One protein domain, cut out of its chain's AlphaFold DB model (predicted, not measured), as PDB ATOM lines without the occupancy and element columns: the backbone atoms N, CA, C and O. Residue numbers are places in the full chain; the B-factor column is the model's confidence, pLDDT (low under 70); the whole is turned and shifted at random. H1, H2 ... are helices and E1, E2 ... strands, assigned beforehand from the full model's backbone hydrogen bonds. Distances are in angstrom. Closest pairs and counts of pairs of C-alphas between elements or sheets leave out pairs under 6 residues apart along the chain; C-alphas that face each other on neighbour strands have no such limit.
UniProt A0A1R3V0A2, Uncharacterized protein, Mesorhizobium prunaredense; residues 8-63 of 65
ATOM      1  N   ALA A   8      48.848  10.411   0.906       83.88
ATOM      2  CA  ALA A   8      49.297  10.137   2.270       83.88
ATOM      3  C   ALA A   8      48.161  10.241   3.307       83.88
ATOM      4  O   ALA A   8      48.089   9.425   4.219       83.88
ATOM      5  N   GLU A   9      47.253  11.213   3.160       86.06
ATOM      6  CA  GLU A   9      46.074  11.326   4.034       86.06
ATOM      7  C   GLU A   9      45.106  10.152   3.835       86.06
ATOM      8  O   GLU A   9      44.522   9.674   4.801       86.06
ATOM      9  N   GLN A  10      44.941   9.676   2.598       83.00
ATOM     10  CA  GLN A  10      44.120   8.499   2.308       83.00
ATOM     11  C   GLN A  10      44.731   7.251   2.952       83.00
ATOM     12  O   GLN A  10      44.046   6.578   3.715       83.00
ATOM     13  N   ASP A  11      46.021   6.994   2.723       82.94
ATOM     14  CA  ASP A  11      46.721   5.825   3.265       82.94
ATOM     15  C   ASP A  11      46.699   5.815   4.809       82.94
ATOM     16  O   ASP A  11      46.472   4.771   5.419       82.94
ATOM     17  N   ALA A  12      46.844   6.982   5.454       85.94
ATOM     18  CA  ALA A  12      46.744   7.109   6.910       85.94
ATOM     19  C   ALA A  12      45.349   6.744   7.449       85.94
ATOM     20  O   ALA A  12      45.241   6.082   8.480       85.94
ATOM     21  N   ILE A  13      44.282   7.148   6.753       84.00
ATOM     22  CA  ILE A  13      42.907   6.787   7.123       84.00
ATOM     23  C   ILE A  13      42.691   5.282   6.958       84.00
ATOM     24  O   ILE A  13      42.097   4.663   7.837       84.00
ATOM     25  N   LEU A  14      43.177   4.686   5.869       84.12
ATOM     26  CA  LEU A  14      43.038   3.248   5.630       84.12
ATOM     27  C   LEU A  14      43.752   2.431   6.706       84.12
ATOM     28  O   LEU A  14      43.126   1.582   7.338       84.12
ATOM     29  N   ALA A  15      45.008   2.771   6.999       82.31
ATOM     30  CA  ALA A  15      45.787   2.119   8.045       82.31
ATOM     31  C   ALA A  15      45.129   2.251   9.429       82.31
ATOM     32  O   ALA A  15      45.058   1.275  10.171       82.31
ATOM     33  N   ALA A  16      44.590   3.430   9.762       83.06
ATOM     34  CA  ALA A  16      43.882   3.652  11.024       83.06
ATOM     35  C   ALA A  16      42.603   2.806  11.170       83.06
ATOM     36  O   ALA A  16      42.157   2.576  12.289       83.06
ATOM     37  N   ASN A  17      42.025   2.340  10.059       79.75
ATOM     38  CA  ASN A  17      40.846   1.470  10.035       79.75
ATOM     39  C   ASN A  17      41.201  -0.000   9.743       79.75
ATOM     40  O   ASN A  17      40.318  -0.781   9.403       79.75
ATOM     41  N   GLY A  18      42.482  -0.382   9.824       77.25
ATOM     42  CA  GLY A  18      42.924  -1.756   9.560       77.25
ATOM     43  C   GLY A  18      42.761  -2.200   8.102       77.25
ATOM     44  O   GLY A  18      42.849  -3.394   7.820       77.25
ATOM     45  N   ILE A  19      42.529  -1.262   7.177       80.06
ATOM     46  CA  ILE A  19      42.385  -1.534   5.747       80.06
ATOM     47  C   ILE A  19      43.778  -1.566   5.126       80.06
ATOM     48  O   ILE A  19      44.456  -0.542   5.045       80.06
ATOM     49  N   THR A  20      44.205  -2.743   4.679       71.62
ATOM     50  CA  THR A  20      45.566  -2.951   4.154       71.62
ATOM     51  C   THR A  20      45.606  -3.106   2.637       71.62
ATOM     52  O   THR A  20      46.649  -2.863   2.031       71.62
ATOM     53  N   ASN A  21      44.477  -3.458   2.014       68.50
ATOM     54  CA  ASN A  21      44.336  -3.542   0.566       68.50
ATOM     55  C   ASN A  21      42.964  -3.010   0.124       68.50
ATOM     56  O   ASN A  21      41.942  -3.318   0.741       68.50
ATOM     57  N   ILE A  22      42.971  -2.213  -0.943       71.19
ATOM     58  CA  ILE A  22      41.789  -1.789  -1.692       71.19
ATOM     59  C   ILE A  22      42.066  -2.153  -3.141       71.19
ATOM     60  O   ILE A  22      42.878  -1.499  -3.802       71.19
ATOM     61  N   GLU A  23      41.381  -3.180  -3.614       71.56
ATOM     62  CA  GLU A  23      41.312  -3.500  -5.031       71.56
ATOM     63  C   GLU A  23      40.062  -2.853  -5.629       71.56
ATOM     64  O   GLU A  23      39.236  -2.271  -4.919       71.56
ATOM     65  N   ASP A  24      39.961  -2.868  -6.956       66.38
ATOM     66  CA  ASP A  24      38.938  -2.099  -7.663       66.38
ATOM     67  C   ASP A  24      37.506  -2.485  -7.256       66.38
ATOM     68  O   ASP A  24      36.611  -1.677  -7.466       66.38
ATOM     69  N   ASP A  25      37.275  -3.652  -6.652       73.31
ATOM     70  CA  ASP A  25      35.968  -4.184  -6.260       73.31
ATOM     71  C   ASP A  25      35.858  -4.657  -4.799       73.31
ATOM     72  O   ASP A  25      34.740  -4.912  -4.337       73.31
ATOM     73  N   GLU A  26      36.952  -4.721  -4.037       81.38
ATOM     74  CA  GLU A  26      36.960  -5.230  -2.658       81.38
ATOM     75  C   GLU A  26      37.961  -4.483  -1.756       81.38
ATOM     76  O   GLU A  26      38.978  -3.962  -2.213       81.38
ATOM     77  N   PHE A  27      37.693  -4.439  -0.447       82.50
ATOM     78  CA  PHE A  27      38.699  -4.066   0.553       82.50
ATOM     79  C   PHE A  27      38.731  -5.053   1.716       82.50
ATOM     80  O   PHE A  27      37.713  -5.659   2.061       82.50
ATOM     81  N   VAL A  28      39.906  -5.199   2.327       81.44
ATOM     82  CA  VAL A  28      40.144  -6.155   3.417       81.44
ATOM     83  C   VAL A  28      40.504  -5.414   4.697       81.44
ATOM     84  O   VAL A  28      41.415  -4.586   4.689       81.44
ATOM     85  N   VAL A  29      39.803  -5.735   5.787       84.06
ATOM     86  CA  VAL A  29      40.081  -5.240   7.145       84.06
ATOM     87  C   VAL A  29      40.689  -6.361   7.975       84.06
ATOM     88  O   VAL A  29      40.148  -7.466   7.986       84.06
ATOM     89  N   PHE A  30      41.785  -6.066   8.672       82.81
ATOM     90  CA  PHE A  30      42.458  -6.991   9.585       82.81
ATOM     91  C   PHE A  30      42.241  -6.580  11.045       82.81
ATOM     92  O   PHE A  30      42.538  -5.446  11.423       82.81
ATOM     93  N   GLU A  31      41.793  -7.526  11.870       82.19
ATOM     94  CA  GLU A  31      41.625  -7.383  13.320       82.19
ATOM     95  C   GLU A  31      42.382  -8.523  14.027       82.19
ATOM     96  O   GLU A  31      41.841  -9.578  14.347       82.19
ATOM     97  N   GLY A  32      43.688  -8.330  14.239       82.88
ATOM     98  CA  GLY A  32      44.554  -9.366  14.810       82.88
ATOM     99  C   GLY A  32      44.802 -10.517  13.830       82.88
ATOM    100  O   GLY A  32      45.407 -10.304  12.781       82.88
ATOM    101  N   GLU A  33      44.377 -11.731  14.192       86.56
ATOM    102  CA  GLU A  33      44.460 -12.926  13.332       86.56
ATOM    103  C   GLU A  33      43.225 -13.099  12.427       86.56
ATOM    104  O   GLU A  33      43.227 -13.944  11.532       86.56
ATOM    105  N   GLU A  34      42.179 -12.294  12.635       87.75
ATOM    106  CA  GLU A  34      40.952 -12.330  11.843       87.75
ATOM    107  C   GLU A  34      40.984 -11.301  10.706       87.75
ATOM    108  O   GLU A  34      41.608 -10.238  10.803       87.75
ATOM    109  N   PHE A  35      40.282 -11.609   9.613       87.94
ATOM    110  CA  PHE A  35      40.088 -10.678   8.507       87.94
ATOM    111  C   PHE A  35      38.653 -10.716   7.985       87.94
ATOM    112  O   PHE A  35      38.004 -11.762   7.960       87.94
ATOM    113  N   THR A  36      38.178  -9.562   7.520       86.25
ATOM    114  CA  THR A  36      36.871  -9.412   6.870       86.25
ATOM    115  C   THR A  36      37.045  -8.801   5.484       86.25
ATOM    116  O   THR A  36      37.747  -7.801   5.324       86.25
ATOM    117  N   ILE A  37      36.393  -9.395   4.481       85.62
ATOM    118  CA  ILE A  37      36.367  -8.901   3.098       85.62
ATOM    119  C   ILE A  37      35.048  -8.167   2.851       85.62
ATOM    120  O   ILE A  37      33.967  -8.712   3.081       85.62
ATOM    121  N   TYR A  38      35.138  -6.946   2.330       83.44
ATOM    122  CA  TYR A  38      33.996  -6.122   1.960       83.44
ATOM    123  C   TYR A  38      33.967  -5.892   0.452       83.44
ATOM    124  O   TYR A  38      34.936  -5.401  -0.123       83.44
ATOM    125  N   LYS A  39      32.819  -6.159  -0.176       83.00
ATOM    126  CA  LYS A  39      32.584  -5.800  -1.578       83.00
ATOM    127  C   LYS A  39      32.243  -4.324  -1.719       83.00
ATOM    128  O   LYS A  39      31.315  -3.820  -1.082       83.00
ATOM    129  N   LEU A  40      32.968  -3.640  -2.593       78.19
ATOM    130  CA  LEU A  40      32.732  -2.248  -2.930       78.19
ATOM    131  C   LEU A  40      31.562  -2.147  -3.909       78.19
ATOM    132  O   LEU A  40      31.623  -2.595  -5.052       78.19
ATOM    133  N   ASN A  41      30.495  -1.469  -3.488       77.44
ATOM    134  CA  ASN A  41      29.480  -0.994  -4.421       77.44
ATOM    135  C   ASN A  41      30.049   0.197  -5.197       77.44
ATOM    136  O   ASN A  41      29.961   1.350  -4.766       77.44
ATOM    137  N   LEU A  42      30.676  -0.090  -6.337       67.69
ATOM    138  CA  LEU A  42      31.290   0.932  -7.173       67.69
ATOM    139  C   LEU A  42      30.225   1.836  -7.783       67.69
ATOM    140  O   LEU A  42      29.404   1.417  -8.597       67.69
ATOM    141  N   ILE A  43      30.285   3.120  -7.441       70.94
ATOM    142  CA  ILE A  43      29.570   4.147  -8.191       70.94
ATOM    143  C   ILE A  43      30.357   4.371  -9.486       70.94
ATOM    144  O   ILE A  43      31.521   4.786  -9.417       70.94
ATOM    145  N   PRO A  44      29.767   4.140 -10.675       67.38
ATOM    146  CA  PRO A  44      30.487   4.304 -11.926       67.38
ATOM    147  C   PRO A  44      31.041   5.727 -12.031       67.38
ATOM    148  O   PRO A  44      30.297   6.711 -11.936       67.38
ATOM    149  N   LYS A  45      32.352   5.862 -12.262       69.69
ATOM    150  CA  LYS A  45      32.974   7.156 -12.575       69.69
ATOM    151  C   LYS A  45      32.555   7.586 -13.983       69.69
ATOM    152  O   LYS A  45      33.290   7.436 -14.953       69.69
ATOM    153  N   LEU A  46      31.346   8.128 -14.102       76.69
ATOM    154  CA  LEU A  46      30.801   8.588 -15.373       76.69
ATOM    155  C   LEU A  46      31.458   9.909 -15.785       76.69
ATOM    156  O   LEU A  46      31.384  10.937 -15.090       76.69
ATOM    157  N   ASN A  47      32.026   9.927 -16.987       80.88
ATOM    158  CA  ASN A  47      32.479  11.169 -17.594       80.88
ATOM    159  C   ASN A  47      31.283  12.109 -17.875       80.88
ATOM    160  O   ASN A  47      30.109  11.731 -17.794       80.88
ATOM    161  N   ARG A  48      31.558  13.383 -18.191       81.06
ATOM    162  CA  ARG A  48      30.501  14.402 -18.378       81.06
ATOM    163  C   ARG A  48      29.468  13.995 -19.437       81.06
ATOM    164  O   ARG A  48      28.291  14.321 -19.289       81.06
ATOM    165  N   ARG A  49      29.897  13.306 -20.498       85.88
ATOM    166  CA  ARG A  49      29.029  12.850 -21.593       85.88
ATOM    167  C   ARG A  49      28.128  11.707 -21.133       85.88
ATOM    168  O   ARG A  49      26.922  11.786 -21.338       85.88
ATOM    169  N   GLN A  50      28.691  10.716 -20.452       85.12
ATOM    170  CA  GLN A  50      27.957   9.582 -19.893       85.12
ATOM    171  C   GLN A  50      26.923  10.037 -18.852       85.12
ATOM    172  O   GLN A  50      25.773   9.618 -18.920       85.12
ATOM    173  N   ARG A  51      27.264  10.994 -17.971       83.81
ATOM    174  CA  ARG A  51      26.298  11.588 -17.021       83.81
ATOM    175  C   ARG A  51      25.130  12.291 -17.710       83.81
ATOM    176  O   ARG A  51      24.004  12.227 -17.229       83.81
ATOM    177  N   ARG A  52      25.387  12.994 -18.818       84.25
ATOM    178  CA  ARG A  52      24.328  13.655 -19.597       84.25
ATOM    179  C   ARG A  52      23.429  12.640 -20.296       84.25
ATOM    180  O   ARG A  52      22.220  12.831 -20.285       84.25
ATOM    181  N   ALA A  53      24.016  11.591 -20.867       84.12
ATOM    182  CA  ALA A  53      23.274  10.518 -21.521       84.12
ATOM    183  C   ALA A  53      22.368   9.775 -20.528       84.12
ATOM    184  O   ALA A  53      21.187   9.613 -20.812       84.12
ATOM    185  N   LEU A  54      22.879   9.436 -19.338       82.56
ATOM    186  CA  LEU A  54      22.090   8.794 -18.284       82.56
ATOM    187  C   LEU A  54      20.887   9.656 -17.869       82.56
ATOM    188  O   LEU A  54      19.754   9.198 -17.927       82.56
ATOM    189  N   ARG A  55      21.105  10.948 -17.584       83.31
ATOM    190  CA  ARG A  55      20.016  11.882 -17.239       83.31
ATOM    191  C   ARG A  55      18.997  12.075 -18.362       83.31
ATOM    192  O   ARG A  55      17.842  12.400 -18.101       83.31
ATOM    193  N   ALA A  56      19.426  11.974 -19.618       84.69
ATOM    194  CA  ALA A  56      18.520  12.045 -20.758       84.69
ATOM    195  C   ALA A  56      17.672  10.769 -20.871       84.69
ATOM    196  O   ALA A  56      16.471  10.876 -21.105       84.69
ATOM    197  N   ALA A  57      18.272   9.598 -20.639       79.56
ATOM    198  CA  ALA A  57      17.581   8.312 -20.616       79.56
ATOM    199  C   ALA A  57      16.573   8.219 -19.455       79.56
ATOM    200  O   ALA A  57      15.427   7.846 -19.683       79.56
ATOM    201  N   GLU A  58      16.938   8.661 -18.247       78.19
ATOM    202  CA  GLU A  58      16.031   8.720 -17.084       78.19
ATOM    203  C   GLU A  58      14.782   9.574 -17.363       78.19
ATOM    204  O   GLU A  58      13.668   9.217 -16.987       78.19
ATOM    205  N   ARG A  59      14.934  10.684 -18.098       76.06
ATOM    206  CA  ARG A  59      13.807  11.546 -18.499       76.06
ATOM    207  C   ARG A  59      12.911  10.943 -19.578       76.06
ATOM    208  O   ARG A  59      11.781  11.397 -19.732       76.06
ATOM    209  N   GLN A  60      13.420   9.988 -20.351       64.81
ATOM    210  CA  GLN A  60      12.639   9.267 -21.357       64.81
ATOM    211  C   GLN A  60      11.937   8.047 -20.746       64.81
ATOM    212  O   GLN A  60      10.809   7.762 -21.132       64.81
ATOM    213  N   GLY A  61      12.555   7.389 -19.758       58.00
ATOM    214  CA  GLY A  61      11.967   6.261 -19.028       58.00
ATOM    215  C   GLY A  61      10.831   6.649 -18.074       58.00
ATOM    216  O   GLY A  61       9.872   5.902 -17.953       58.00
ATOM    217  N   GLY A  62      10.869   7.840 -17.465       53.44
ATOM    218  CA  GLY A  62       9.817   8.325 -16.554       53.44
ATOM    219  C   GLY A  62       8.542   8.872 -17.220       53.44
ATOM    220  O   GLY A  62       7.816   9.629 -16.586       53.44
ATOM    221  N   ARG A  63       8.296   8.582 -18.507       53.91
ATOM    222  CA  ARG A  63       7.067   8.980 -19.233       53.91
ATOM    223  C   ARG A  63       6.099   7.822 -19.496       53.91
ATOM    224  O   ARG A  63       5.121   8.012 -20.214       53.91
TER     225      ARG A  63
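Overview. This is residues 8 to 63 of the 65 residues of an uncharacterized protein of Mesorhizobium prunaredense (UniProt A0A1R3V0A2). A small antiparallel sheet of three strands, E1, E2 and E3, has a short helix, H1, packed by its residues 11 to 15 at the E1 side, while a second helix, H2, sticks out as a free arm far from the sheet, at the end of a drawn-out link. The sheet with H1 makes a small head at one end of the long axis, and the link of residues 40 to 47 leads away from it to H2 at the other end; without the stretches that stand free, residues 47 to 53 and 55 to 63, the body still spans 44 by 23 by 11 A. The printed part has 56 residues, with two named helices and three named strands in the order H1, E1, E2, E3, H2; the sheet runs E1, E2, E3, and the class is mixed, helices and strands. The whole is extended, with a radius of gyration of the C-alphas of 17.7 A and spans of 54 by 24 by 14 A.

Along the chain. Find C-alpha 8 at (49.297, 10.137, 2.270); from there H1 runs through residues 8 to 16, 12.2 A from first to last C-alpha. Next read E1, residues 19 to 22, 7.5 A long. E2, residues 26 to 31, covers 16.8 A, and E3, residues 34 to 39, covers 17.1 A and ends at C-alpha 39, (32.584, -5.800, -1.578). H2, residues 48 to 61, is 20.3 A long and ends at C-alpha 61, (11.967, 6.261, -19.028).

Arrangement. Begin with the sheet, a meander, each strand the antiparallel neighbour of the one before. E1 and E2 form a hairpin at 168 degrees; look at N 28 and O 21, 3.2 A apart and within hydrogen-bond range. E2 and E3 form a second hairpin at 159 degrees, where N 29 and O 36 are 3.0 A apart and N 36 and O 29 are 2.9 A apart. E1 and E3 are the edge strands. H1 is on the sheet at a height of 9.0 A over the sheet. It lies only just over E1, with 3 of its 9 C-alphas falling on that strand, and runs slantwise to the strands, at 45 degrees to E1 on the local plane. The closest C-alphas of H1 and E1 are those of Leu 14 and Thr 20, 6.9 A apart. H2 is not on the sheet, and it is apart from H1, E1 and E2. In H1 and H2 every O i to N i+4 pair is within hydrogen-bond range.

Size, cuts and confidence. The two C-alphas farthest apart are those of Glu 33 and Arg 63, at 54.2 A. The printed part has no cut. The links from H1 to E1, E1 to E2 and E2 to E3 are tight, and the link from E3 to H2, with 8 residues, is short. Residues 47 to 53 and 55 to 63 stand free. The mean pLDDT of the printed part is 78.6; look for values under 70 at residues 21, 24, 42, 44 to 45 and 60 to 63.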